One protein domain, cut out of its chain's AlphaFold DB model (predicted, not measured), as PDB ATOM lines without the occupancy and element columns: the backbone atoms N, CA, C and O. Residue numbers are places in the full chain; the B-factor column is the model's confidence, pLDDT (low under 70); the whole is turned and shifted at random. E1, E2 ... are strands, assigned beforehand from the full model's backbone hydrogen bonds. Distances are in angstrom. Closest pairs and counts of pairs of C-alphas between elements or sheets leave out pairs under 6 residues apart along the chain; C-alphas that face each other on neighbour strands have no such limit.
ATOM      1  N   HIS A   3      35.794  59.283 -43.026       76.56
ATOM      2  CA  HIS A   3      35.551  60.686 -43.324       76.56
ATOM      3  C   HIS A   3      35.194  60.824 -44.800       76.56
ATOM      4  O   HIS A   3      35.875  60.243 -45.655       76.56
ATOM      5  N   LYS A   4      34.145  61.583 -45.112       71.75
ATOM      6  CA  LYS A   4      33.909  62.035 -46.483       71.75
ATOM      7  C   LYS A   4      34.770  63.272 -46.727       71.75
ATOM      8  O   LYS A   4      34.415  64.374 -46.325       71.75
ATOM      9  N   GLY A   5      35.941  63.050 -47.324       65.56
ATOM     10  CA  GLY A   5      36.854  64.131 -47.679       65.56
ATOM     11  C   GLY A   5      36.331  64.958 -48.851       65.56
ATOM     12  O   GLY A   5      35.331  64.604 -49.484       65.56
ATOM     13  N   HIS A   6      37.064  66.021 -49.191       66.81
ATOM     14  CA  HIS A   6      36.781  66.885 -50.347       66.81
ATOM     15  C   HIS A   6      36.599  66.109 -51.659       66.81
ATOM     16  O   HIS A   6      35.869  66.553 -52.541       66.81
ATOM     17  N   ASP A   7      37.194  64.924 -51.762       70.75
ATOM     18  CA  ASP A   7      37.098  64.075 -52.941       70.75
ATOM     19  C   ASP A   7      35.774  63.317 -53.053       70.75
ATOM     20  O   ASP A   7      35.546  62.692 -54.076       70.75
ATOM     21  N   THR A   8      34.867  63.331 -52.068       76.25
ATOM     22  CA  THR A   8      33.584  62.618 -52.211       76.25
ATOM     23  C   THR A   8      32.577  63.405 -53.053       76.25
ATOM     24  O   THR A   8      32.040  62.822 -53.993       76.25
ATOM     25  N   MET A   9      32.377  64.707 -52.792       82.12
ATOM     26  CA  MET A   9      31.481  65.675 -53.477       82.12
ATOM     27  C   MET A   9      29.985  65.315 -53.578       82.12
ATOM     28  O   MET A   9      29.118  66.174 -53.420       82.12
ATOM     29  N   TYR A  10      29.648  64.065 -53.875       87.06
ATOM     30  CA  TYR A  10      28.298  63.535 -53.954       87.06
ATOM     31  C   TYR A  10      28.291  62.039 -53.633       87.06
ATOM     32  O   TYR A  10      29.322  61.368 -53.630       87.06
ATOM     33  N   TYR A  11      27.103  61.488 -53.440       87.06
ATOM     34  CA  TYR A  11      26.874  60.051 -53.541       87.06
ATOM     35  C   TYR A  11      25.628  59.784 -54.376       87.06
ATOM     36  O   TYR A  11      24.788  60.661 -54.559       87.06
ATOM     37  N   THR A  12      25.515  58.580 -54.907       88.69
ATOM     38  CA  THR A  12      24.414  58.165 -55.775       88.69
ATOM     39  C   THR A  12      23.539  57.171 -55.020       88.69
ATOM     40  O   THR A  12      24.072  56.219 -54.462       88.69
ATOM     41  N   ASP A  13      22.228  57.387 -54.945       85.88
ATOM     42  CA  ASP A  13      21.322  56.394 -54.354       85.88
ATOM     43  C   ASP A  13      21.041  55.216 -55.308       85.88
ATOM     44  O   ASP A  13      21.527  55.183 -56.440       85.88
ATOM     45  N   MET A  14      20.242  54.241 -54.853       82.19
ATOM     46  CA  MET A  14      19.941  53.015 -55.612       82.19
ATOM     47  C   MET A  14      19.224  53.259 -56.951       82.19
ATOM     48  O   MET A  14      19.227  52.378 -57.803       82.19
ATOM     49  N   ASN A  15      18.639  54.442 -57.165       83.81
ATOM     50  CA  ASN A  15      18.002  54.818 -58.428       83.81
ATOM     51  C   ASN A  15      18.937  55.611 -59.352       83.81
ATOM     52  O   ASN A  15      18.488  56.211 -60.330       83.81
ATOM     53  N   GLY A  16      20.232  55.673 -59.039       87.25
ATOM     54  CA  GLY A  16      21.190  56.442 -59.825       87.25
ATOM     55  C   GLY A  16      21.140  57.946 -59.541       87.25
ATOM     56  O   GLY A  16      21.745  58.732 -60.276       87.25
ATOM     57  N   LYS A  17      20.451  58.385 -58.481       87.88
ATOM     58  CA  LYS A  17      20.276  59.809 -58.211       87.88
ATOM     59  C   LYS A  17      21.401  60.367 -57.354       87.88
ATOM     60  O   LYS A  17      21.647  59.885 -56.251       87.88
ATOM     61  N   LYS A  18      22.055  61.421 -57.843       89.56
ATOM     62  CA  LYS A  18      23.151  62.085 -57.131       89.56
ATOM     63  C   LYS A  18      22.618  63.016 -56.046       89.56
ATOM     64  O   LYS A  18      21.796  63.888 -56.316       89.56
ATOM     65  N   HIS A  19      23.135  62.853 -54.838       85.56
ATOM     66  CA  HIS A  19      22.913  63.721 -53.693       85.56
ATOM     67  C   HIS A  19      24.221  64.434 -53.386       85.56
ATOM     68  O   HIS A  19      25.230  63.747 -53.201       85.56
ATOM     69  N   PRO A  20      24.233  65.777 -53.339       83.06
ATOM     70  CA  PRO A  20      25.427  66.496 -52.939       83.06
ATOM     71  C   PRO A  20      25.790  66.072 -51.522       83.06
ATOM     72  O   PRO A  20      24.918  65.952 -50.651       83.06
ATOM     73  N   ASP A  21      27.074  65.826 -51.314       73.06
ATOM     74  CA  ASP A  21      27.585  65.661 -49.972       73.06
ATOM     75  C   ASP A  21      27.605  67.052 -49.332       73.06
ATOM     76  O   ASP A  21      28.186  67.975 -49.915       73.06
ATOM     77  N   PRO A  22      26.896  67.280 -48.214       57.66
ATOM     78  CA  PRO A  22      26.940  68.581 -47.576       57.66
ATOM     79  C   PRO A  22      28.394  68.833 -47.167       57.66
ATOM     80  O   PRO A  22      28.958  68.053 -46.408       57.66
ATOM     81  N   TYR A  23      28.990  69.925 -47.664       51.12
ATOM     82  CA  TYR A  23      30.388  70.366 -47.466       51.12
ATOM     83  C   TYR A  23      30.858  70.494 -45.997       51.12
ATOM     84  O   TYR A  23      31.930  71.023 -45.725       51.12
ATOM     85  N   VAL A  24      30.048  70.044 -45.045       56.44
ATOM     86  CA  VAL A  24      30.297  70.028 -43.607       56.44
ATOM     87  C   VAL A  24      31.163  68.827 -43.195       56.44
ATOM     88  O   VAL A  24      31.616  68.801 -42.060       56.44
ATOM     89  N   GLY A  25      31.429  67.869 -44.098       61.19
ATOM     90  CA  GLY A  25      32.457  66.832 -43.931       61.19
ATOM     91  C   GLY A  25      32.326  66.048 -42.625       61.19
ATOM     92  O   GLY A  25      33.024  66.318 -41.651       61.19
ATOM     93  N   VAL A  26      31.435  65.058 -42.588       71.88
ATOM     94  CA  VAL A  26      31.204  64.261 -41.374       71.88
ATOM     95  C   VAL A  26      32.185  63.094 -41.261       71.88
ATOM     96  O   VAL A  26      32.560  62.468 -42.258       71.88
ATOM     97  N   THR A  27      32.597  62.808 -40.026       83.19
ATOM     98  CA  THR A  27      33.455  61.668 -39.694       83.19
ATOM     99  C   THR A  27      32.694  60.681 -38.824       83.19
ATOM    100  O   THR A  27      32.513  60.916 -37.633       83.19
ATOM    101  N   THR A  28      32.302  59.550 -39.400       85.50
ATOM    102  CA  THR A  28      31.669  58.448 -38.676       85.50
ATOM    103  C   THR A  28      32.740  57.471 -38.184       85.50
ATOM    104  O   THR A  28      33.631  57.046 -38.932       85.50
ATOM    105  N   ILE A  29      32.671  57.079 -36.917       88.75
ATOM    106  CA  ILE A  29      33.545  56.056 -36.336       88.75
ATOM    107  C   ILE A  29      32.766  54.748 -36.291       88.75
ATOM    108  O   ILE A  29      31.649  54.730 -35.792       88.75
ATOM    109  N   TYR A  30      33.365  53.664 -36.786       90.88
ATOM    110  CA  TYR A  30      32.795  52.317 -36.757       90.88
ATOM    111  C   TYR A  30      33.653  51.431 -35.866       90.88
ATOM    112  O   TYR A  30      34.880  51.546 -35.887       90.88
ATOM    113  N   ILE A  31      33.002  50.545 -35.127       90.31
ATOM    114  CA  ILE A  31      33.616  49.556 -34.253       90.31
ATOM    115  C   ILE A  31      33.004  48.208 -34.604       90.31
ATOM    116  O   ILE A  31      31.788  48.040 -34.534       90.31
ATOM    117  N   LEU A  32      33.849  47.256 -34.981       92.69
ATOM    118  CA  LEU A  32      33.471  45.854 -35.059       92.69
ATOM    119  C   LEU A  32      33.566  45.262 -33.651       92.69
ATOM    120  O   LEU A  32      34.539  45.522 -32.943       92.69
ATOM    121  N   ASN A  33      32.548  44.528 -33.220       87.31
ATOM    122  CA  ASN A  33      32.602  43.850 -31.932       87.31
ATOM    123  C   ASN A  33      33.566  42.652 -31.963       87.31
ATOM    124  O   ASN A  33      33.959  42.179 -33.024       87.31
ATOM    125  N   GLU A  34      33.920  42.152 -30.783       88.06
ATOM    126  CA  GLU A  34      34.940  41.108 -30.620       88.06
ATOM    127  C   GLU A  34      34.621  39.808 -31.376       88.06
ATOM    128  O   GLU A  34      35.521  39.183 -31.923       88.06
ATOM    129  N   ASP A  35      33.343  39.425 -31.469       86.19
ATOM    130  CA  ASP A  35      32.926  38.209 -32.185       86.19
ATOM    131  C   ASP A  35      32.741  38.399 -33.706       86.19
ATOM    132  O   ASP A  35      32.403  37.440 -34.406       86.19
ATOM    133  N   GLY A  36      32.929  39.620 -34.217       90.44
ATOM    134  CA  GLY A  36      32.853  39.939 -35.641       90.44
ATOM    135  C   GLY A  36      31.443  40.012 -36.240       90.44
ATOM    136  O   GLY A  36      31.309  40.182 -37.453       90.44
ATOM    137  N   THR A  37      30.378  39.870 -35.448       83.56
ATOM    138  CA  THR A  37      28.993  39.761 -35.952       83.56
ATOM    139  C   THR A  37      28.225  41.081 -35.983       83.56
ATOM    140  O   THR A  37      27.138  41.158 -36.563       83.56
ATOM    141  N   ARG A  38      28.751  42.141 -35.358       81.94
ATOM    142  CA  ARG A  38      28.057  43.426 -35.211       81.94
ATOM    143  C   ARG A  38      28.986  44.603 -35.403       81.94
ATOM    144  O   ARG A  38      30.106  44.631 -34.902       81.94
ATOM    145  N   ILE A  39      28.467  45.625 -36.072       86.81
ATOM    146  CA  ILE A  39      29.182  46.876 -36.292       86.81
ATOM    147  C   ILE A  39      28.422  47.980 -35.579       86.81
ATOM    148  O   ILE A  39      27.287  48.289 -35.936       86.81
ATOM    149  N   PHE A  40      29.061  48.604 -34.603       83.75
ATOM    150  CA  PHE A  40      28.560  49.801 -33.949       83.75
ATOM    151  C   PHE A  40      29.147  51.038 -34.607       83.75
ATOM    152  O   PHE A  40      30.263  51.001 -35.123       83.75
ATOM    153  N   PHE A  41      28.423  52.150 -34.590       82.88
ATOM    154  CA  PHE A  41      28.950  53.412 -35.080       82.88
ATOM    155  C   PHE A  41      28.506  54.611 -34.249       82.88
ATOM    156  O   PHE A  41      27.452  54.605 -33.611       82.88
ATOM    157  N   ALA A  42      29.344  55.641 -34.277       81.94
ATOM    158  CA  ALA A  42      29.087  56.956 -33.714       81.94
ATOM    159  C   ALA A  42      29.330  58.014 -34.793       81.94
ATOM    160  O   ALA A  42      30.209  57.860 -35.646       81.94
ATOM    161  N   ASP A  43      28.546  59.082 -34.750       82.31
ATOM    162  CA  ASP A  43      28.560  60.161 -35.734       82.31
ATOM    163  C   ASP A  43      28.395  61.514 -35.020       82.31
ATOM    164  O   ASP A  43      27.696  61.555 -34.003       82.31
ATOM    165  N   PRO A  44      28.985  62.622 -35.510       77.94
ATOM    166  CA  PRO A  44      28.868  63.936 -34.874       77.94
ATOM    167  C   PRO A  44      27.429  64.436 -34.699       77.94
ATOM    168  O   PRO A  44      27.174  65.269 -33.831       77.94
ATOM    169  N   TRP A  45      26.487  63.939 -35.505       71.88
ATOM    170  CA  TRP A  45      25.067  64.294 -35.410       71.88
ATOM    171  C   TRP A  45      24.258  63.385 -34.480       71.88
ATOM    172  O   TRP A  45      23.049  63.575 -34.315       71.88
ATOM    173  N   LEU A  46      24.909  62.393 -33.879       72.19
ATOM    174  CA  LEU A  46      24.316  61.444 -32.950       72.19
ATOM    175  C   LEU A  46      24.735  61.754 -31.513       72.19
ATOM    176  O   LEU A  46      25.611  62.576 -31.243       72.19
ATOM    177  N   GLN A  47      24.081  61.091 -30.559       69.75
ATOM    178  CA  GLN A  47      24.573  61.111 -29.185       69.75
ATOM    179  C   GLN A  47      25.995  60.543 -29.154       69.75
ATOM    180  O   GLN A  47      26.318  59.643 -29.925       69.75
ATOM    181  N   ASN A  48      26.829  61.049 -28.245       74.81
ATOM    182  CA  ASN A  48      28.215  60.609 -28.083       74.81
ATOM    183  C   ASN A  48      28.296  59.206 -27.440       74.81
ATOM    184  O   ASN A  48      28.721  59.056 -26.294       74.81
ATOM    185  N   LYS A  49      27.783  58.196 -28.147       72.25
ATOM    186  CA  LYS A  49      27.689  56.788 -27.755       72.25
ATOM    187  C   LYS A  49      27.738  55.895 -28.998       72.25
ATOM    188  O   LYS A  49      27.272  56.272 -30.068       72.25
ATOM    189  N   PHE A  50      28.248  54.677 -28.828       69.75
ATOM    190  CA  PHE A  50      28.247  53.620 -29.847       69.75
ATOM    191  C   PHE A  50      27.011  52.720 -29.709       69.75
ATOM    192  O   PHE A  50      27.119  51.518 -29.494       69.75
ATOM    193  N   ASP A  51      25.821  53.312 -29.778       69.56
ATOM    194  CA  ASP A  51      24.537  52.604 -29.657       69.56
ATOM    195  C   ASP A  51      23.814  52.414 -31.000       69.56
ATOM    196  O   ASP A  51      22.760  51.773 -31.068       69.56
ATOM    197  N   ASN A  52      24.394  52.935 -32.084       71.94
ATOM    198  CA  ASN A  52      23.889  52.764 -33.439       71.94
ATOM    199  C   ASN A  52      24.585  51.576 -34.088       71.94
ATOM    200  O   ASN A  52      25.794  51.419 -33.962       71.94
ATOM    201  N   GLU A  53      23.818  50.738 -34.778       77.19
ATOM    202  CA  GLU A  53      24.287  49.444 -35.268       77.19
ATOM    203  C   GLU A  53      24.008  49.289 -36.767       77.19
ATOM    204  O   GLU A  53      22.916  49.610 -37.256       77.19
ATOM    205  N   LEU A  54      24.996  48.750 -37.478       77.75
ATOM    206  CA  LEU A  54      24.865  48.152 -38.796       77.75
ATOM    207  C   LEU A  54      24.980  46.631 -38.651       77.75
ATOM    208  O   LEU A  54      25.953  46.113 -38.106       77.75
ATOM    209  N   THR A  55      23.994  45.912 -39.180       77.62
ATOM    210  CA  THR A  55      24.061  44.451 -39.305       77.62
ATOM    211  C   THR A  55      25.168  44.072 -40.295       77.62
ATOM    212  O   THR A  55      25.271  44.715 -41.345       77.62
ATOM    213  N   THR A  56      25.954  43.031 -40.009       85.25
ATOM    214  CA  THR A  56      26.906  42.438 -40.968       85.25
ATOM    215  C   THR A  56      26.173  41.735 -42.132       85.25
ATOM    216  O   THR A  56      24.940  41.601 -42.101       85.25
ATOM    217  N   PRO A  57      26.880  41.344 -43.212       90.38
ATOM    218  CA  PRO A  57      26.314  40.556 -44.311       90.38
ATOM    219  C   PRO A  57      25.653  39.247 -43.855       90.38
ATOM    220  O   PRO A  57      25.777  38.836 -42.701       90.38
ATOM    221  N   GLU A  58      24.952  38.580 -44.778       83.50
ATOM    222  CA  GLU A  58      24.281  37.292 -44.506       83.50
ATOM    223  C   GLU A  58      23.352  37.362 -43.285       83.50
ATOM    224  O   GLU A  58      23.301  36.473 -42.436       83.50
ATOM    225  N   ASP A  59      22.649  38.487 -43.171       70.25
ATOM    226  CA  ASP A  59      21.640  38.722 -42.138       70.25
ATOM    227  C   ASP A  59      22.181  38.686 -40.709       70.25
ATOM    228  O   ASP A  59      21.517  38.256 -39.761       70.25
ATOM    229  N   GLY A  60      23.402  39.198 -40.560       73.81
ATOM    230  CA  GLY A  60      24.105  39.260 -39.284       73.81
ATOM    231  C   GLY A  60      24.882  37.989 -38.958       73.81
ATOM    232  O   GLY A  60      25.462  37.904 -37.881       73.81
ATOM    233  N   GLN A  61      24.881  36.996 -39.852       82.56
ATOM    234  CA  GLN A  61      25.632  35.757 -39.654       82.56
ATOM    235  C   GLN A  61      27.064  35.859 -40.161       82.56
ATOM    236  O   GLN A  61      27.899  35.061 -39.747       82.56
ATOM    237  N   PHE A  62      27.386  36.809 -41.038       90.69
ATOM    238  CA  PHE A  62      28.771  36.985 -41.441       90.69
ATOM    239  C   PHE A  62      29.605  37.462 -40.248       90.69
ATOM    240  O   PHE A  62      29.323  38.518 -39.672       90.69
ATOM    241  N   LYS A  63      30.633  36.682 -39.902       94.38
ATOM    242  CA  LYS A  63      31.646  37.038 -38.908       94.38
ATOM    243  C   LYS A  63      32.815  37.711 -39.607       94.38
ATOM    244  O   LYS A  63      33.681  37.044 -40.169       94.38
ATOM    245  N   ALA A  64      32.826  39.035 -39.592       95.75
ATOM    246  CA  ALA A  64      33.968  39.779 -40.086       95.75
ATOM    247  C   ALA A  64      35.162  39.566 -39.152       95.75
ATOM    248  O   ALA A  64      35.034  39.652 -37.937       95.75
ATOM    249  N   GLU A  65      36.329  39.327 -39.729       95.38
ATOM    250  CA  GLU A  65      37.581  39.266 -38.977       95.38
ATOM    251  C   GLU A  65      38.106  40.675 -38.667       95.38
ATOM    252  O   GLU A  65      38.760  40.923 -37.660       95.38
ATOM    253  N   THR A  66      37.823  41.617 -39.562       96.38
ATOM    254  CA  THR A  66      38.342  42.982 -39.508       96.38
ATOM    255  C   THR A  66      37.461  43.916 -40.331       96.38
ATOM    256  O   THR A  66      36.700  43.493 -41.211       96.38
ATOM    257  N   LEU A  67      37.568  45.207 -40.029       97.31
ATOM    258  CA  LEU A  67      36.780  46.274 -40.624       97.31
ATOM    259  C   LEU A  67      37.685  47.447 -41.000       97.31
ATOM    260  O   LEU A  67      38.410  47.982 -40.165       97.31
ATOM    261  N   ALA A  68      37.541  47.926 -42.233       97.56
ATOM    262  CA  ALA A  68      37.979  49.254 -42.645       97.56
ATOM    263  C   ALA A  68      36.771  50.116 -43.017       97.56
ATOM    264  O   ALA A  68      35.730  49.616 -43.445       97.56
ATOM    265  N   ALA A  69      36.909  51.432 -42.878       95.06
ATOM    266  CA  ALA A  69      35.892  52.368 -43.340       95.06
ATOM    267  C   ALA A  69      36.537  53.640 -43.902       95.06
ATOM    268  O   ALA A  69      37.536  54.100 -43.362       95.06
ATOM    269  N   SER A  70      35.981  54.193 -44.981       92.44
ATOM    270  CA  SER A  70      36.391  55.472 -45.590       92.44
ATOM    271  C   SER A  70      35.310  55.966 -46.549       92.44
ATOM    272  O   SER A  70      34.679  55.146 -47.214       92.44
ATOM    273  N   ALA A  71      35.097  57.284 -46.659       89.25
ATOM    274  CA  ALA A  71      34.084  57.893 -47.535       89.25
ATOM    275  C   ALA A  71      32.690  57.249 -47.452       89.25
ATOM    276  O   ALA A  71      32.033  57.023 -48.470       89.25
ATOM    277  N   SER A  72      32.280  56.923 -46.230       89.75
ATOM    278  CA  SER A  72      31.029  56.242 -45.868       89.75
ATOM    279  C   SER A  72      30.862  54.855 -46.470       89.75
ATOM    280  O   SER A  72      29.770  54.300 -46.482       89.75
ATOM    281  N   THR A  73      31.961  54.264 -46.925       94.06
ATOM    282  CA  THR A  73      32.047  52.862 -47.294       94.06
ATOM    283  C   THR A  73      32.633  52.081 -46.128       94.06
ATOM    284  O   THR A  73      33.714  52.410 -45.646       94.06
ATOM    285  N   VAL A  74      31.939  51.030 -45.708       96.75
ATOM    286  CA  VAL A  74      32.444  49.994 -44.807       96.75
ATOM    287  C   VAL A  74      32.960  48.832 -45.652       96.75
ATOM    288  O   VAL A  74      32.320  48.467 -46.638       96.75
ATOM    289  N   PHE A  75      34.106  48.267 -45.285       98.25
ATOM    290  CA  PHE A  75      34.755  47.128 -45.931       98.25
ATOM    291  C   PHE A  75      35.076  46.071 -44.869       98.25
ATOM    292  O   PHE A  75      35.770  46.359 -43.897       98.25
ATOM    293  N   LEU A  76      34.541  44.865 -45.059       98.44
ATOM    294  CA  LEU A  76      34.756  43.691 -44.223       98.44
ATOM    295  C   LEU A  76      35.475  42.594 -45.006       98.44
ATOM    296  O   LEU A  76      35.215  42.402 -46.197       98.44
ATOM    297  N   ILE A  77      36.305  41.830 -44.307       98.00
ATOM    298  CA  ILE A  77      36.881  40.580 -44.803       98.00
ATOM    299  C   ILE A  77      36.779  39.505 -43.719       98.00
ATOM    300  O   ILE A  77      36.831  39.803 -42.526       98.00
ATOM    301  N   GLN A  78      36.629  38.262 -44.154       97.06
ATOM    302  CA  GLN A  78      36.855  37.067 -43.356       97.06
ATOM    303  C   GLN A  78      37.793  36.160 -44.146       97.06
ATOM    304  O   GLN A  78      37.513  35.841 -45.306       97.06
ATOM    305  N   ARG A  79      38.905  35.766 -43.531       96.62
ATOM    306  CA  ARG A  79      39.800  34.732 -44.052       96.62
ATOM    307  C   ARG A  79      39.450  33.394 -43.396       96.62
ATOM    308  O   ARG A  79      39.001  33.357 -42.255       96.62
ATOM    309  N   ALA A  80      39.618  32.300 -44.127       96.06
ATOM    310  CA  ALA A  80      39.368  30.946 -43.639       96.06
ATOM    311  C   ALA A  80      40.232  29.931 -44.396       96.06
ATOM    312  O   ALA A  80      40.872  30.273 -45.390       96.06
ATOM    313  N   ARG A  81      40.211  28.667 -43.966       95.25
ATOM    314  CA  ARG A  81      40.746  27.539 -44.741       95.25
ATOM    315  C   ARG A  81      39.605  26.661 -45.226       95.25
ATOM    316  O   ARG A  81      38.685  26.352 -44.469       95.25
ATOM    317  N   ASN A  82      39.648  26.280 -46.499       93.50
ATOM    318  CA  ASN A  82      38.710  25.297 -47.033       93.50
ATOM    319  C   ASN A  82      39.069  23.876 -46.558       93.50
ATOM    320  O   ASN A  82      40.088  23.673 -45.900       93.50
ATOM    321  N   GLU A  83      38.254  22.889 -46.926       93.12
ATOM    322  CA  GLU A  83      38.438  21.474 -46.554       93.12
ATOM    323  C   GLU A  83      39.787  20.873 -46.992       93.12
ATOM    324  O   GLU A  83      40.261  19.907 -46.399       93.12
ATOM    325  N   TYR A  84      40.442  21.482 -47.984       91.69
ATOM    326  CA  TYR A  84      41.761  21.093 -48.483       91.69
ATOM    327  C   TYR A  84      42.918  21.844 -47.798       91.69
ATOM    328  O   TYR A  84      44.066  21.708 -48.215       91.69
ATOM    329  N   GLY A  85      42.637  22.666 -46.781       90.62
ATOM    330  CA  GLY A  85      43.630  23.468 -46.058       90.62
ATOM    331  C   GLY A  85      44.101  24.728 -46.791       90.62
ATOM    332  O   GLY A  85      44.982  25.428 -46.288       90.62
ATOM    333  N   LYS A  86      43.518  25.049 -47.956       92.69
ATOM    334  CA  LYS A  86      43.860  26.240 -48.746       92.69
ATOM    335  C   LYS A  86      43.173  27.477 -48.167       92.69
ATOM    336  O   LYS A  86      41.970  27.441 -47.894       92.69
ATOM    337  N   GLU A  87      43.922  28.571 -48.029       95.56
ATOM    338  CA  GLU A  87      43.371  29.862 -47.613       95.56
ATOM    339  C   GLU A  87      42.348  30.377 -48.640       95.56
ATOM    340  O   GLU A  87      42.575  30.375 -49.852       95.56
ATOM    341  N   VAL A  88      41.201  30.825 -48.136       96.62
ATOM    342  CA  VAL A  88      40.110  31.443 -48.887       96.62
ATOM    343  C   VAL A  88      39.635  32.693 -48.153       96.62
ATOM    344  O   VAL A  88      39.829  32.840 -46.948       96.62
ATOM    345  N   ASN A  89      38.998  33.611 -48.874       97.50
ATOM    346  CA  ASN A  89      38.521  34.869 -48.308       97.50
ATOM    347  C   ASN A  89      37.129  35.227 -48.818       97.50
ATOM    348  O   ASN A  89      36.758  34.907 -49.951       97.50
ATOM    349  N   LYS A  90      36.385  35.933 -47.967       97.88
ATOM    350  CA  LYS A  90      35.095  36.522 -48.295       97.88
ATOM    351  C   LYS A  90      35.102  38.000 -47.939       97.88
ATOM    352  O   LYS A  90      35.516  38.373 -46.844       97.88
ATOM    353  N   ILE A  91      34.697  38.834 -48.891       98.50
ATOM    354  CA  ILE A  91      34.905  40.283 -48.867       98.50
ATOM    355  C   ILE A  91      33.559  40.952 -49.129       98.50
ATOM    356  O   ILE A  91      32.874  40.622 -50.095       98.50
ATOM    357  N   PHE A  92      33.187  41.915 -48.291       98.50
ATOM    358  CA  PHE A  92      31.954  42.680 -48.456       98.50
ATOM    359  C   PHE A  92      32.204  44.168 -48.299       98.50
ATOM    360  O   PHE A  92      32.998  44.593 -47.459       98.50
ATOM    361  N   THR A  93      31.472  44.973 -49.061       97.75
ATOM    362  CA  THR A  93      31.431  46.420 -48.856       97.75
ATOM    363  C   THR A  93      30.006  46.927 -48.765       97.75
ATOM    364  O   THR A  93      29.075  46.310 -49.277       97.75
ATOM    365  N   ARG A  94      29.820  48.066 -48.101       93.62
ATOM    366  CA  ARG A  94      28.537  48.766 -48.075       93.62
ATOM    367  C   ARG A  94      28.744  50.259 -47.934       93.62
ATOM    368  O   ARG A  94      29.514  50.692 -47.083       93.62
ATOM    369  N   PHE A  95      28.034  51.045 -48.736       90.44
ATOM    370  CA  PHE A  95      27.932  52.483 -48.524       90.44
ATOM    371  C   PHE A  95      26.863  52.759 -47.456       90.44
ATOM    372  O   PHE A  95      25.667  52.648 -47.725       90.44
ATOM    373  N   ALA A  96      27.295  53.027 -46.226       85.81
ATOM    374  CA  ALA A  96      26.417  53.209 -45.079       85.81
ATOM    375  C   ALA A  96      27.039  54.132 -44.027       85.81
ATOM    376  O   ALA A  96      28.005  53.769 -43.366       85.81
ATOM    377  N   ASP A  97      26.411  55.279 -43.813       83.56
ATOM    378  CA  ASP A  97      26.602  56.216 -42.701       83.56
ATOM    379  C   ASP A  97      25.230  56.719 -42.215       83.56
ATOM    380  O   ASP A  97      24.195  56.348 -42.775       83.56
ATOM    381  N   PHE A  98      25.209  57.566 -41.184       78.62
ATOM    382  CA  PHE A  98      23.975  58.092 -40.588       78.62
ATOM    383  C   PHE A  98      23.018  58.744 -41.612       78.62
ATOM    384  O   PHE A  98      21.796  58.555 -41.548       78.62
ATOM    385  N   ASP A  99      23.570  59.454 -42.597       78.75
ATOM    386  CA  ASP A  99      22.819  60.163 -43.634       78.75
ATOM    387  C   ASP A  99      22.283  59.228 -44.719       78.75
ATOM    388  O   ASP A  99      21.102  59.263 -45.075       78.75
ATOM    389  N   SER A 100      23.161  58.391 -45.265       77.00
ATOM    390  CA  SER A 100      22.896  57.549 -46.429       77.00
ATOM    391  C   SER A 100      21.929  56.418 -46.122       77.00
ATOM    392  O   SER A 100      21.118  56.088 -46.983       77.00
ATOM    393  N   ILE A 101      21.927  55.894 -44.890       74.88
ATOM    394  CA  ILE A 101      20.943  54.890 -44.457       74.88
ATOM    395  C   ILE A 101      19.569  55.502 -44.133       74.88
ATOM    396  O   ILE A 101      18.634  54.780 -43.780       74.88
ATOM    397  N   GLY A 102      19.418  56.827 -44.235       70.81
ATOM    398  CA  GLY A 102      18.172  57.545 -43.956       70.81
ATOM    399  C   GLY A 102      17.839  57.665 -42.472       70.81
ATOM    400  O   GLY A 102      16.664  57.763 -42.122       70.81
ATOM    401  N   SER A 103      18.849  57.613 -41.599       68.75
ATOM    402  CA  SER A 103      18.657  57.821 -40.159       68.75
ATOM    403  C   SER A 103      18.685  59.300 -39.769       68.75
ATOM    404  O   SER A 103      18.122  59.646 -38.732       68.75
ATOM    405  N   ASN A 104      19.249  60.177 -40.610       71.44
ATOM    406  CA  ASN A 104      19.229  61.621 -40.396       71.44
ATOM    407  C   ASN A 104      17.846  62.240 -40.708       71.44
ATOM    408  O   ASN A 104      17.475  62.344 -41.880       71.44
ATOM    409  N   PRO A 105      17.091  62.722 -39.699       63.91
ATOM    410  CA  PRO A 105      15.766  63.305 -39.905       63.91
ATOM    411  C   PRO A 105      15.790  64.669 -40.612       63.91
ATOM    412  O   PRO A 105      14.742  65.128 -41.065       63.91
ATOM    413  N   ALA A 106      16.948  65.331 -40.705       66.31
ATOM    414  CA  ALA A 106      17.093  66.587 -41.442       66.31
ATOM    415  C   ALA A 106      17.116  66.370 -42.965       66.31
ATOM    416  O   ALA A 106      16.857  67.300 -43.732       66.31
ATOM    417  N   LEU A 107      17.404  65.146 -43.420       71.31
ATOM    418  CA  LEU A 107      17.461  64.799 -44.833       71.31
ATOM    419  C   LEU A 107      16.140  64.169 -45.273       71.31
ATOM    420  O   LEU A 107      15.662  63.190 -44.703       71.31
ATOM    421  N   ARG A 108      15.544  64.714 -46.337       73.00
ATOM    422  CA  ARG A 108      14.313  64.155 -46.908       73.00
ATOM    423  C   ARG A 108      14.610  62.815 -47.571       73.00
ATOM    424  O   ARG A 108      15.514  62.724 -48.407       73.00
ATOM    425  N   ALA A 109      13.801  61.811 -47.254       71.00
ATOM    426  CA  ALA A 109      13.879  60.480 -47.836       71.00
ATOM    427  C   ALA A 109      12.485  59.943 -48.192       71.00
ATOM    428  O   ALA A 109      11.474  60.413 -47.675       71.00
ATOM    429  N   THR A 110      12.425  58.972 -49.098       66.88
ATOM    430  CA  THR A 110      11.187  58.336 -49.550       66.88
ATOM    431  C   THR A 110      11.405  56.866 -49.878       66.88
ATOM    432  O   THR A 110      12.479  56.459 -50.312       66.88
ATOM    433  N   TYR A 111      10.347  56.078 -49.703       65.81
ATOM    434  CA  TYR A 111      10.279  54.686 -50.155       65.81
ATOM    435  C   TYR A 111       9.722  54.559 -51.576       65.81
ATOM    436  O   TYR A 111       9.659  53.461 -52.124       65.81
ATOM    437  N   ASN A 112       9.253  55.663 -52.168       72.62
ATOM    438  CA  ASN A 112       8.741  55.652 -53.527       72.62
ATOM    439  C   ASN A 112       9.913  55.586 -54.515       72.62
ATOM    440  O   ASN A 112      10.529  56.608 -54.810       72.62
ATOM    441  N   GLN A 113      10.178  54.397 -55.053       72.44
ATOM    442  CA  GLN A 113      11.203  54.179 -56.079       72.44
ATOM    443  C   GLN A 113      10.930  54.949 -57.381       72.44
ATOM    444  O   GLN A 113      11.843  55.144 -58.168       72.44
ATOM    445  N   ASN A 114       9.720  55.467 -57.599       78.12
ATOM    446  CA  ASN A 114       9.413  56.322 -58.749       78.12
ATOM    447  C   ASN A 114       9.587  57.819 -58.435       78.12
ATOM    448  O   ASN A 114       9.172  58.671 -59.219       78.12
ATOM    449  N   ASN A 115      10.144  58.176 -57.273       75.25
ATOM    450  CA  ASN A 115      10.374  59.571 -56.926       75.25
ATOM    451  C   ASN A 115      11.402  60.214 -57.868       75.25
ATOM    452  O   ASN A 115      12.575  59.848 -57.874       75.25
ATOM    453  N   ILE A 116      10.961  61.256 -58.566       79.94
ATOM    454  CA  ILE A 116      11.790  62.037 -59.490       79.94
ATOM    455  C   ILE A 116      12.449  63.260 -58.834       79.94
ATOM    456  O   ILE A 116      13.316  63.881 -59.439       79.94
ATOM    457  N   ILE A 117      12.059  63.638 -57.608       81.06
ATOM    458  CA  ILE A 117      12.529  64.881 -56.972       81.06
ATOM    459  C   ILE A 117      14.012  64.744 -56.577       81.06
ATOM    460  O   ILE A 117      14.299  63.936 -55.687       81.06
ATOM    461  N   PRO A 118      14.953  65.551 -57.120       76.81
ATOM    462  CA  PRO A 118      16.406  65.376 -56.958       76.81
ATOM    463  C   PRO A 118      17.000  65.533 -55.550       76.81
ATOM    464  O   PRO A 118      18.101  65.064 -55.308       76.81
ATOM    465  N   LEU A 119      16.285  66.070 -54.564       80.56
ATOM    466  CA  LEU A 119      16.828  66.218 -53.199       80.56
ATOM    467  C   LEU A 119      16.252  65.223 -52.180       80.56
ATOM    468  O   LEU A 119      16.690  65.189 -51.033       80.56
ATOM    469  N   ILE A 120      15.293  64.390 -52.599       79.75
ATOM    470  CA  ILE A 120      14.678  63.363 -51.745       79.75
ATOM    471  C   ILE A 120      15.370  62.016 -51.970       79.75
ATOM    472  O   ILE A 120      15.331  61.475 -53.073       79.75
ATOM    473  N   ARG A 121      16.034  61.485 -50.945       78.56
ATOM    474  CA  ARG A 121      16.804  60.230 -50.994       78.56
ATOM    475  C   ARG A 121      15.894  59.014 -51.084       78.56
ATOM    476  O   ARG A 121      14.863  58.978 -50.420       78.56
ATOM    477  N   ILE A 122      16.282  58.013 -51.862       76.38
ATOM    478  CA  ILE A 122      15.606  56.715 -51.831       76.38
ATOM    479  C   ILE A 122      16.110  55.910 -50.636       76.38
ATOM    480  O   ILE A 122      17.317  55.821 -50.413       76.38
ATOM    481  N   ILE A 123      15.176  55.340 -49.874       70.06
ATOM    482  CA  ILE A 123      15.456  54.363 -48.820       70.06
ATOM    483  C   ILE A 123      14.694  53.053 -49.107       70.06
ATOM    484  O   ILE A 123      13.538  53.128 -49.531       70.06
ATOM    485  N   PRO A 124      15.274  51.850 -48.900       66.00
ATOM    486  CA  PRO A 124      16.597  51.555 -48.332       66.00
ATOM    487  C   PRO A 124      17.764  52.201 -49.049       66.00
ATOM    488  O   PRO A 124      17.671  52.476 -50.239       66.00
ATOM    489  N   SER A 125      18.858  52.418 -48.326       72.38
ATOM    490  CA  SER A 125      20.152  52.564 -48.982       72.38
ATOM    491  C   SER A 125      20.564  51.236 -49.611       72.38
ATOM    492  O   SER A 125      19.998  50.187 -49.291       72.38
ATOM    493  N   GLU A 126      21.613  51.275 -50.427       79.50
ATOM    494  CA  GLU A 126      22.242  50.061 -50.930       79.50
ATOM    495  C   GLU A 126      22.624  49.116 -49.780       79.50
ATOM    496  O   GLU A 126      22.936  49.513 -48.642       79.50
ATOM    497  N   ASP A 127      22.518  47.837 -50.100       85.31
ATOM    498  CA  ASP A 127      22.803  46.751 -49.193       85.31
ATOM    499  C   ASP A 127      24.285  46.342 -49.248       85.31
ATOM    500  O   ASP A 127      25.083  46.949 -49.958       85.31
ATOM    501  N   TRP A 128      24.681  45.335 -48.472       91.81
ATOM    502  CA  TRP A 128      26.005  44.733 -48.600       91.81
ATOM    503  C   TRP A 128      26.221  44.164 -50.003       91.81
ATOM    504  O   TRP A 128      25.415  43.380 -50.499       91.81
ATOM    505  N   ILE A 129      27.349  44.530 -50.600       95.25
ATOM    506  CA  ILE A 129      27.812  44.034 -51.889       95.25
ATOM    507  C   ILE A 129      28.923  43.033 -51.618       95.25
ATOM    508  O   ILE A 129      29.970  43.394 -51.070       95.25
ATOM    509  N   GLU A 130      28.700  41.783 -52.012       97.81
ATOM    510  CA  GLU A 130      29.765  40.789 -52.054       97.81
ATOM    511  C   GLU A 130      30.773  41.181 -53.132       97.81
ATOM    512  O   GLU A 130      30.432  41.445 -54.287       97.81
ATOM    513  N   GLN A 131      32.030  41.268 -52.728       98.31
ATOM    514  CA  GLN A 131      33.133  41.576 -53.612       98.31
ATOM    515  C   GLN A 131      33.753  40.272 -54.116       98.31
ATOM    516  O   GLN A 131      33.780  39.289 -53.376       98.31
ATOM    517  N   PRO A 132      34.318  40.261 -55.336       98.06
ATOM    518  CA  PRO A 132      35.094  39.122 -55.806       98.06
ATOM    519  C   PRO A 132      36.173  38.747 -54.788       98.06
ATOM    520  O   PRO A 132      36.913  39.624 -54.336       98.06
ATOM    521  N   SER A 133      36.280  37.464 -54.453       97.56
ATOM    522  CA  SER A 133      37.374  36.963 -53.623       97.56
ATOM    523  C   SER A 133      38.723  37.168 -54.313       97.56
ATOM    524  O   SER A 133      38.832  37.144 -55.543       97.56
ATOM    525  N   ILE A 134      39.770  37.353 -53.516       98.12
ATOM    526  CA  ILE A 134      41.149  37.338 -54.005       98.12
ATOM    527  C   ILE A 134      41.553  35.878 -54.213       98.12
ATOM    528  O   ILE A 134      41.417  35.066 -53.297       98.12
ATOM    529  N   LEU A 135      42.036  35.537 -55.406       95.75
ATOM    530  CA  LEU A 135      42.569  34.204 -55.682       95.75
ATOM    531  C   LEU A 135      43.965  34.084 -55.067       95.75
ATOM    532  O   LEU A 135      44.837  34.909 -55.339       95.75
ATOM    533  N   LEU A 136      44.146  33.071 -54.223       95.88
ATOM    534  CA  LEU A 136      45.391  32.802 -53.513       95.88
ATOM    535  C   LEU A 136      45.980  31.505 -54.050       95.88
ATOM    536  O   LEU A 136      45.491  30.432 -53.724       95.88
ATOM    537  N   ASP A 137      46.989  31.599 -54.906       91.88
ATOM    538  CA  ASP A 137      47.679  30.442 -55.473       91.88
ATOM    539  C   ASP A 137      49.147  30.424 -55.038       91.88
ATOM    540  O   ASP A 137      49.744  31.466 -54.760       91.88
ATOM    541  N   GLU A 138      49.730  29.226 -54.991       93.62
ATOM    542  CA  GLU A 138      51.124  28.999 -54.596       93.62
ATOM    543  C   GLU A 138      51.440  29.590 -53.210       93.62
ATOM    544  O   GLU A 138      50.934  29.099 -52.204       93.62
ATOM    545  N   LYS A 139      52.287  30.626 -53.147       95.25
ATOM    546  CA  LYS A 139      52.692  31.290 -51.901       95.25
ATOM    547  C   LYS A 139      51.814  32.486 -51.536       95.25
ATOM    548  O   LYS A 139      52.129  33.157 -50.558       95.25
ATOM    549  N   ALA A 140      50.772  32.787 -52.311       97.25
ATOM    550  CA  ALA A 140      49.921  33.938 -52.048       97.25
ATOM    551  C   ALA A 140      49.112  33.741 -50.762       97.25
ATOM    552  O   ALA A 140      48.474  32.706 -50.574       97.25
ATOM    553  N   ARG A 141      49.120  34.755 -49.894       97.19
ATOM    554  CA  ARG A 141      48.426  34.756 -48.596       97.19
ATOM    555  C   ARG A 141      47.972  36.165 -48.257       97.19
ATOM    556  O   ARG A 141      48.592  37.133 -48.714       97.19
ATOM    557  N   LEU A 142      46.929  36.303 -47.446       98.06
ATOM    558  CA  LEU A 142      46.424  37.608 -47.022       98.06
ATOM    559  C   LEU A 142      46.717  37.860 -45.553       98.06
ATOM    560  O   LEU A 142      46.723  36.946 -44.734       98.06
ATOM    561  N   THR A 143      46.870  39.134 -45.217       97.81
ATOM    562  CA  THR A 143      46.783  39.629 -43.839       97.81
ATOM    563  C   THR A 143      45.356  40.104 -43.535       97.81
ATOM    564  O   THR A 143      44.529  40.235 -44.444       97.81
ATOM    565  N   LYS A 144      45.060  40.434 -42.272       95.06
ATOM    566  CA  LYS A 144      43.823  41.153 -41.893       95.06
ATOM    567  C   LYS A 144      43.884  42.657 -42.204       95.06
ATOM    568  O   LYS A 144      42.906  43.376 -41.996       95.06
ATOM    569  N   ASN A 145      45.016  43.167 -42.684       97.56
ATOM    570  CA  ASN A 145      45.198  44.596 -42.902       97.56
ATOM    571  C   ASN A 145      44.531  45.025 -44.213       97.56
ATOM    572  O   ASN A 145      45.017  44.769 -45.318       97.56
ATOM    573  N   ILE A 146      43.391  45.702 -44.073       98.31
ATOM    574  CA  ILE A 146      42.574  46.198 -45.180       98.31
ATOM    575  C   ILE A 146      42.421  47.716 -45.133       98.31
ATOM    576  O   ILE A 146      42.452  48.336 -44.072       98.31
ATOM    577  N   SER A 147      42.239  48.338 -46.295       97.88
ATOM    578  CA  SER A 147      41.980  49.777 -46.380       97.88
ATOM    579  C   SER A 147      41.121  50.155 -47.585       97.88
ATOM    580  O   SER A 147      40.951  49.388 -48.535       97.88
ATOM    581  N   ILE A 148      40.564  51.365 -47.522       97.31
ATOM    582  CA  ILE A 148      39.822  51.997 -48.611       97.31
ATOM    583  C   ILE A 148      40.466  53.356 -48.886       97.31
ATOM    584  O   ILE A 148      40.500  54.214 -48.001       97.31
ATOM    585  N   LEU A 149      40.924  53.577 -50.116       94.81
ATOM    586  CA  LEU A 149      41.403  54.880 -50.570       94.81
ATOM    587  C   LEU A 149      40.331  55.595 -51.383       94.81
ATOM    588  O   LEU A 149      39.666  54.990 -52.226       94.81
ATOM    589  N   GLN A 150      40.213  56.899 -51.159       91.88
ATOM    590  CA  GLN A 150      39.437  57.802 -52.001       91.88
ATOM    591  C   GLN A 150      40.311  58.175 -53.197       91.88
ATOM    592  O   GLN A 150      41.446  58.604 -53.014       91.88
ATOM    593  N   ILE A 151      39.812  57.947 -54.410       93.06
ATOM    594  CA  ILE A 151      40.571  58.187 -55.651       93.06
ATOM    595  C   ILE A 151      39.838  59.140 -56.607       93.06
ATOM    596  O   ILE A 151      40.190  59.238 -57.778       93.06
ATOM    597  N   GLY A 152      38.786  59.810 -56.125       90.94
ATOM    598  CA  GLY A 152      37.974  60.752 -56.894       90.94
ATOM    599  C   GLY A 152      36.515  60.830 -56.426       90.94
ATOM    600  O   GLY A 152      36.127  60.221 -55.426       90.94
ATOM    601  N   TRP A 153      35.701  61.544 -57.210       89.88
ATOM    602  CA  TRP A 153      34.330  61.954 -56.872       89.88
ATOM    603  C   TRP A 153      33.271  60.860 -56.955       89.88
ATOM    604  O   TRP A 153      33.213  60.100 -57.917       89.88
ATOM    605  N   GLY A 154      32.338  60.841 -56.004       88.00
ATOM    606  CA  GLY A 154      31.224  59.890 -55.988       88.00
ATOM    607  C   GLY A 154      31.641  58.484 -55.573       88.00
ATOM    608  O   GLY A 154      32.800  58.113 -55.739       88.00
ATOM    609  N   GLN A 155      30.706  57.670 -55.069       87.81
ATOM    610  CA  GLN A 155      31.015  56.390 -54.408       87.81
ATOM    611  C   GLN A 155      31.741  55.335 -55.251       87.81
ATOM    612  O   GLN A 155      32.263  54.363 -54.715       87.81
ATOM    613  N   ASN A 156      31.830  55.536 -56.561       91.44
ATOM    614  CA  ASN A 156      32.498  54.618 -57.478       91.44
ATOM    615  C   ASN A 156      34.021  54.780 -57.456       91.44
ATOM    616  O   ASN A 156      34.750  53.872 -57.849       91.44
ATOM    617  N   ASN A 157      34.509  55.914 -56.957       93.25
ATOM    618  CA  ASN A 157      35.925  56.244 -56.909       93.25
ATOM    619  C   ASN A 157      36.514  55.898 -55.541       93.25
ATOM    620  O   ASN A 157      36.965  56.758 -54.781       93.25
ATOM    621  N   ARG A 158      36.458  54.606 -55.210       95.06
ATOM    622  CA  ARG A 158      37.184  54.012 -54.084       95.06
ATOM    623  C   ARG A 158      38.065  52.882 -54.580       95.06
ATOM    624  O   ARG A 158      37.637  52.094 -55.422       95.06
ATOM    625  N   GLN A 159      39.258  52.780 -54.014       97.69
ATOM    626  CA  GLN A 159      40.141  51.639 -54.199       97.69
ATOM    627  C   GLN A 159      40.178  50.820 -52.913       97.69
ATOM    628  O   GLN A 159      40.533  51.336 -51.857       97.69
ATOM    629  N   LEU A 160      39.802  49.549 -53.010       98.69
ATOM    630  CA  LEU A 160      39.942  48.579 -51.930       98.69
ATOM    631  C   LEU A 160      41.368  48.038 -51.952       98.69
ATOM    632  O   LEU A 160      41.887  47.760 -53.037       98.69
ATOM    633  N   ARG A 161      41.981  47.868 -50.778       98.69
ATOM    634  CA  ARG A 161      43.294  47.232 -50.633       98.69
ATOM    635  C   ARG A 161      43.288  46.184 -49.532       98.69
ATOM    636  O   ARG A 161      42.712  46.421 -48.472       98.69
ATOM    637  N   VAL A 162      43.975  45.073 -49.779       98.69
ATOM    638  CA  VAL A 162      44.236  44.000 -48.811       98.69
ATOM    639  C   VAL A 162      45.729  43.707 -48.833       98.69
ATOM    640  O   VAL A 162      46.270  43.354 -49.879       98.69
ATOM    641  N   GLN A 163      46.410  43.896 -47.710       98.62
ATOM    642  CA  GLN A 163      47.836  43.599 -47.583       98.62
ATOM    643  C   GLN A 163      48.065  42.081 -47.598       98.62
ATOM    644  O   GLN A 163      47.273  41.317 -47.042       98.62
ATOM    645  N   GLY A 164      49.158  41.641 -48.215       98.12
ATOM    646  CA  GLY A 164      49.508  40.226 -48.273       98.12
ATOM    647  C   GLY A 164      50.740  39.948 -49.124       98.12
ATOM    648  O   GLY A 164      51.549  40.838 -49.392       98.12
ATOM    649  N   GLN A 165      50.841  38.700 -49.571       98.19
ATOM    650  CA  GLN A 165      51.884  38.197 -50.458       98.19
ATOM    651  C   GLN A 165      51.297  37.742 -51.792       98.19
ATOM    652  O   GLN A 165      50.194  37.194 -51.839       98.19
ATOM    653  N   ASN A 166      52.043  37.942 -52.879       97.31
ATOM    654  CA  ASN A 166      51.699  37.368 -54.181       97.31
ATOM    655  C   ASN A 166      52.127  35.892 -54.296       97.31
ATOM    656  O   ASN A 166      52.709  35.320 -53.377       97.31
ATOM    657  N   HIS A 167      51.885  35.287 -55.461       97.12
ATOM    658  CA  HIS A 167      52.228  33.887 -55.736       97.12
ATOM    659  C   HIS A 167      53.738  33.578 -55.607       97.12
ATOM    660  O   HIS A 167      54.115  32.456 -55.276       97.12
ATOM    661  N   LEU A 168      54.609  34.586 -55.768       96.62
ATOM    662  CA  LEU A 168      56.061  34.472 -55.572       96.62
ATOM    663  C   LEU A 168      56.496  34.634 -54.105       96.62
ATOM    664  O   LEU A 168      57.657  34.372 -53.786       96.62
ATOM    665  N   GLY A 169      55.591  35.037 -53.208       96.44
ATOM    666  CA  GLY A 169      55.887  35.346 -51.807       96.44
ATOM    667  C   GLY A 169      56.410  36.769 -51.577       96.44
ATOM    668  O   GLY A 169      57.007  37.034 -50.539       96.44
ATOM    669  N   GLN A 170      56.235  37.686 -52.533       97.50
ATOM    670  CA  GLN A 170      56.638  39.088 -52.380       97.50
ATOM    671  C   GLN A 170      55.560  39.877 -51.634       97.50
ATOM    672  O   GLN A 170      54.379  39.778 -51.970       97.50
ATOM    673  N   ASN A 171      55.982  40.689 -50.665       98.44
ATOM    674  CA  ASN A 171      55.092  41.506 -49.842       98.44
ATOM    675  C   ASN A 171      54.535  42.709 -50.620       98.44
ATOM    676  O   ASN A 171      55.205  43.308 -51.465       98.44
ATOM    677  N   GLY A 172      53.290  43.070 -50.321       98.38
ATOM    678  CA  GLY A 172      52.607  44.182 -50.965       98.38
ATOM    679  C   GLY A 172      51.125  44.224 -50.625       98.38
ATOM    680  O   GLY A 172      50.708  43.877 -49.517       98.38
ATOM    681  N   TYR A 173      50.308  44.655 -51.584       98.38
ATOM    682  CA  TYR A 173      48.857  44.628 -51.437       98.38
ATOM    683  C   TYR A 173      48.132  44.255 -52.729       98.38
ATOM    684  O   TYR A 173      48.487  44.674 -53.834       98.38
ATOM    685  N   PHE A 174      47.042  43.517 -52.560       98.75
ATOM    686  CA  PHE A 174      46.016  43.340 -53.572       98.75
ATOM    687  C   PHE A 174      45.147  44.591 -53.614       98.75
ATOM    688  O   PHE A 174      44.728  45.085 -52.568       98.75
ATOM    689  N   PHE A 175      44.848  45.106 -54.801       98.75
ATOM    690  CA  PHE A 175      43.975  46.258 -54.967       98.75
ATOM    691  C   PHE A 175      43.025  46.133 -56.151       98.75
ATOM    692  O   PHE A 175      43.328  45.514 -57.174       98.75
ATOM    693  N   LYS A 176      41.876  46.793 -56.021       98.50
ATOM    694  CA  LYS A 176      40.947  47.041 -57.123       98.50
ATOM    695  C   LYS A 176      40.087  48.260 -56.840       98.50
ATOM    696  O   LYS A 176      39.862  48.616 -55.684       98.50
ATOM    697  N   ASN A 177      39.536  48.857 -57.889       97.94
ATOM    698  CA  ASN A 177      38.452  49.817 -57.706       97.94
ATOM    699  C   ASN A 177      37.195  49.079 -57.218       97.94
ATOM    700  O   ASN A 177      36.962  47.923 -57.585       97.94
ATOM    701  N   ILE A 178      36.397  49.729 -56.373       97.25
ATOM    702  CA  ILE A 178      35.329  49.088 -55.591       97.25
ATOM    703  C   ILE A 178      34.341  48.285 -56.447       97.25
ATOM    704  O   ILE A 178      33.990  47.178 -56.057       97.25
ATOM    705  N   TYR A 179      34.000  48.754 -57.649       95.56
ATOM    706  CA  TYR A 179      33.079  48.062 -58.566       95.56
ATOM    707  C   TYR A 179      33.769  47.273 -59.693       95.56
ATOM    708  O   TYR A 179      33.099  46.722 -60.560       95.56
ATOM    709  N   HIS A 180      35.103  47.202 -59.712       97.38
ATOM    710  CA  HIS A 180      35.823  46.366 -60.675       97.38
ATOM    711  C   HIS A 180      35.859  44.908 -60.204       97.38
ATOM    712  O   HIS A 180      35.925  44.629 -59.005       97.38
ATOM    713  N   ALA A 181      35.859  43.978 -61.163       96.25
ATOM    714  CA  ALA A 181      35.839  42.544 -60.880       96.25
ATOM    715  C   ALA A 181      37.219  41.962 -60.518       96.25
ATOM    716  O   ALA A 181      37.308  41.002 -59.762       96.25
ATOM    717  N   LYS A 182      38.302  42.517 -61.076       97.62
ATOM    718  CA  LYS A 182      39.650  41.938 -60.967       97.62
ATOM    719  C   LYS A 182      40.486  42.634 -59.899       97.62
ATOM    720  O   LYS A 182      40.545  43.864 -59.874       97.62
ATOM    721  N   TRP A 183      41.167  41.831 -59.087       98.50
ATOM    722  CA  TRP A 183      42.242  42.266 -58.200       98.50
ATOM    723  C   TRP A 183      43.573  42.284 -58.951       98.50
ATOM    724  O   TRP A 183      43.858  41.387 -59.738       98.50
ATOM    725  N   ASN A 184      44.380  43.303 -58.685       98.31
ATOM    726  CA  ASN A 184      45.774  43.392 -59.111       98.31
ATOM    727  C   ASN A 184      46.662  43.361 -57.870       98.31
ATOM    728  O   ASN A 184      46.190  43.681 -56.782       98.31
ATOM    729  N   PHE A 185      47.938  43.020 -58.024       98.50
ATOM    730  CA  PHE A 185      48.900  43.067 -56.927       98.50
ATOM    731  C   PHE A 185      49.947  44.146 -57.181       98.50
ATOM    732  O   PHE A 185      50.456  44.267 -58.295       98.50
ATOM    733  N   GLN A 186      50.276  44.912 -56.146       98.38
ATOM    734  CA  GLN A 186      51.391  45.848 -56.159       98.38
ATOM    735  C   GLN A 186      52.410  45.419 -55.108       98.38
ATOM    736  O   GLN A 186      52.101  45.412 -53.916       98.38
ATOM    737  N   VAL A 187      53.613  45.073 -55.568       98.25
ATOM    738  CA  VAL A 187      54.767  44.802 -54.703       98.25
ATOM    739  C   VAL A 187      55.209  46.107 -54.049       98.25
ATOM    740  O   VAL A 187      55.208  47.156 -54.696       98.25
ATOM    741  N   ILE A 188      55.574  46.030 -52.771       97.56
ATOM    742  CA  ILE A 188      56.150  47.148 -52.030       97.56
ATOM    743  C   ILE A 188      57.516  46.714 -51.513       97.56
ATOM    744  O   ILE A 188      57.624  45.858 -50.633       97.56
ATOM    745  N   ASP A 189      58.559  47.315 -52.077       93.88
ATOM    746  CA  ASP A 189      59.934  47.018 -51.695       93.88
ATOM    747  C   ASP A 189      60.170  47.357 -50.220       93.88
ATOM    748  O   ASP A 189      59.693  48.373 -49.711       93.88
ATOM    749  N   ASN A 190      60.926  46.499 -49.532       92.88
ATOM    750  CA  ASN A 190      61.256  46.624 -48.106       92.88
ATOM    751  C   ASN A 190      60.048  46.614 -47.153       92.88
ATOM    752  O   ASN A 190      60.187  46.959 -45.981       92.88
ATOM    753  N   MET A 191      58.869  46.200 -47.620       95.38
ATOM    754  CA  MET A 191      57.738  45.940 -46.743       95.38
ATOM    755  C   MET A 191      57.986  44.663 -45.942       95.38
ATOM    756  O   MET A 191      58.164  43.588 -46.516       95.38
ATOM    757  N   ILE A 192      57.959  44.781 -44.620       94.44
ATOM    758  CA  ILE A 192      58.006  43.647 -43.699       94.44
ATOM    759  C   ILE A 192      56.583  43.418 -43.191       94.44
ATOM    760  O   ILE A 192      55.888  44.369 -42.837       94.44
ATOM    761  N   ILE A 193      56.146  42.164 -43.237       96.19
ATOM    762  CA  ILE A 193      54.872  41.706 -42.688       96.19
ATOM    763  C   ILE A 193      55.229  40.615 -41.687       96.19
ATOM    764  O   ILE A 193      55.915  39.662 -42.060       96.19
ATOM    765  N   ASP A 194      54.796  40.783 -40.445       95.56
ATOM    766  CA  ASP A 194      55.023  39.797 -39.395       95.56
ATOM    767  C   ASP A 194      54.148  38.552 -39.638       95.56
ATOM    768  O   ASP A 194      53.038  38.647 -40.168       95.56
ATOM    769  N   GLU A 195      54.653  37.358 -39.306       94.38
ATOM    770  CA  GLU A 195      53.961  36.100 -39.648       94.38
ATOM    771  C   GLU A 195      52.593  35.973 -38.943       94.38
ATOM    772  O   GLU A 195      51.683  35.328 -39.457       94.38
ATOM    773  N   ASP A 196      52.419  36.626 -37.791       94.06
ATOM    774  CA  ASP A 196      51.176  36.657 -37.010       94.06
ATOM    775  C   ASP A 196      50.067  37.523 -37.635       94.06
ATOM    776  O   ASP A 196      48.901  37.420 -37.243       94.06
ATOM    777  N   GLU A 197      50.388  38.333 -38.648       95.50
ATOM    778  CA  GLU A 197      49.390  39.038 -39.456       95.50
ATOM    779  C   GLU A 197      48.691  38.104 -40.460       95.50
ATOM    780  O   GLU A 197      47.548  38.360 -40.874       95.50
ATOM    781  N   PHE A 198      49.341  37.002 -40.852       96.44
ATOM    782  CA  PHE A 198      48.768  35.995 -41.746       96.44
ATOM    783  C   PHE A 198      47.794  35.061 -41.022       96.44
ATOM    784  O   PHE A 198      47.709  35.008 -39.796       96.44
TER     785      PHE A 198
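What this domain is: This is residues 3 to 198 of the 347 residues of the protein "Hypothetical protein" of Rotaria sp. Silwood2 (UniProt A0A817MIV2). What is the shape? Little of it is regular, but three meanders, each strand the antiparallel neighbour of the one before, form a stack of sheets: E3 E4 E5 partly faces E6 E7 E8 E9, which faces E10 E11 E12 E13. The hairpin E1 E2 and loop 96 to 128 lie at one end. How large is it? The 196 printed residues have 13 named strands, holding 76 residues, and no named helix: all strand, compact, radius of gyration of the C-alphas 17.9 A, spans 53 by 32 by 30 A.

How they stand to each other: What comes first? E1, residues 10 to 12, and E2, residues 18 to 20, form a hairpin, N 11 to O 19 at 2.9 A. Where do sheets come close? For E6, residues 66 to 70, and E10, residues 141 to 150, the closest C-alphas are Ala 68 and Ser 147, 5.5 A apart.

Where its parts are: Where does E1 begin? C-alpha 10 is at (28.298, 63.535, -53.954). Which strand is long? E8, residues 87 to 95, spans 27.4 A.

The domain as a whole: Which link is long? E8 to E9, residues 129 to 131. Any cut? The printed part has no cut; 15 residues have pLDDT under 70.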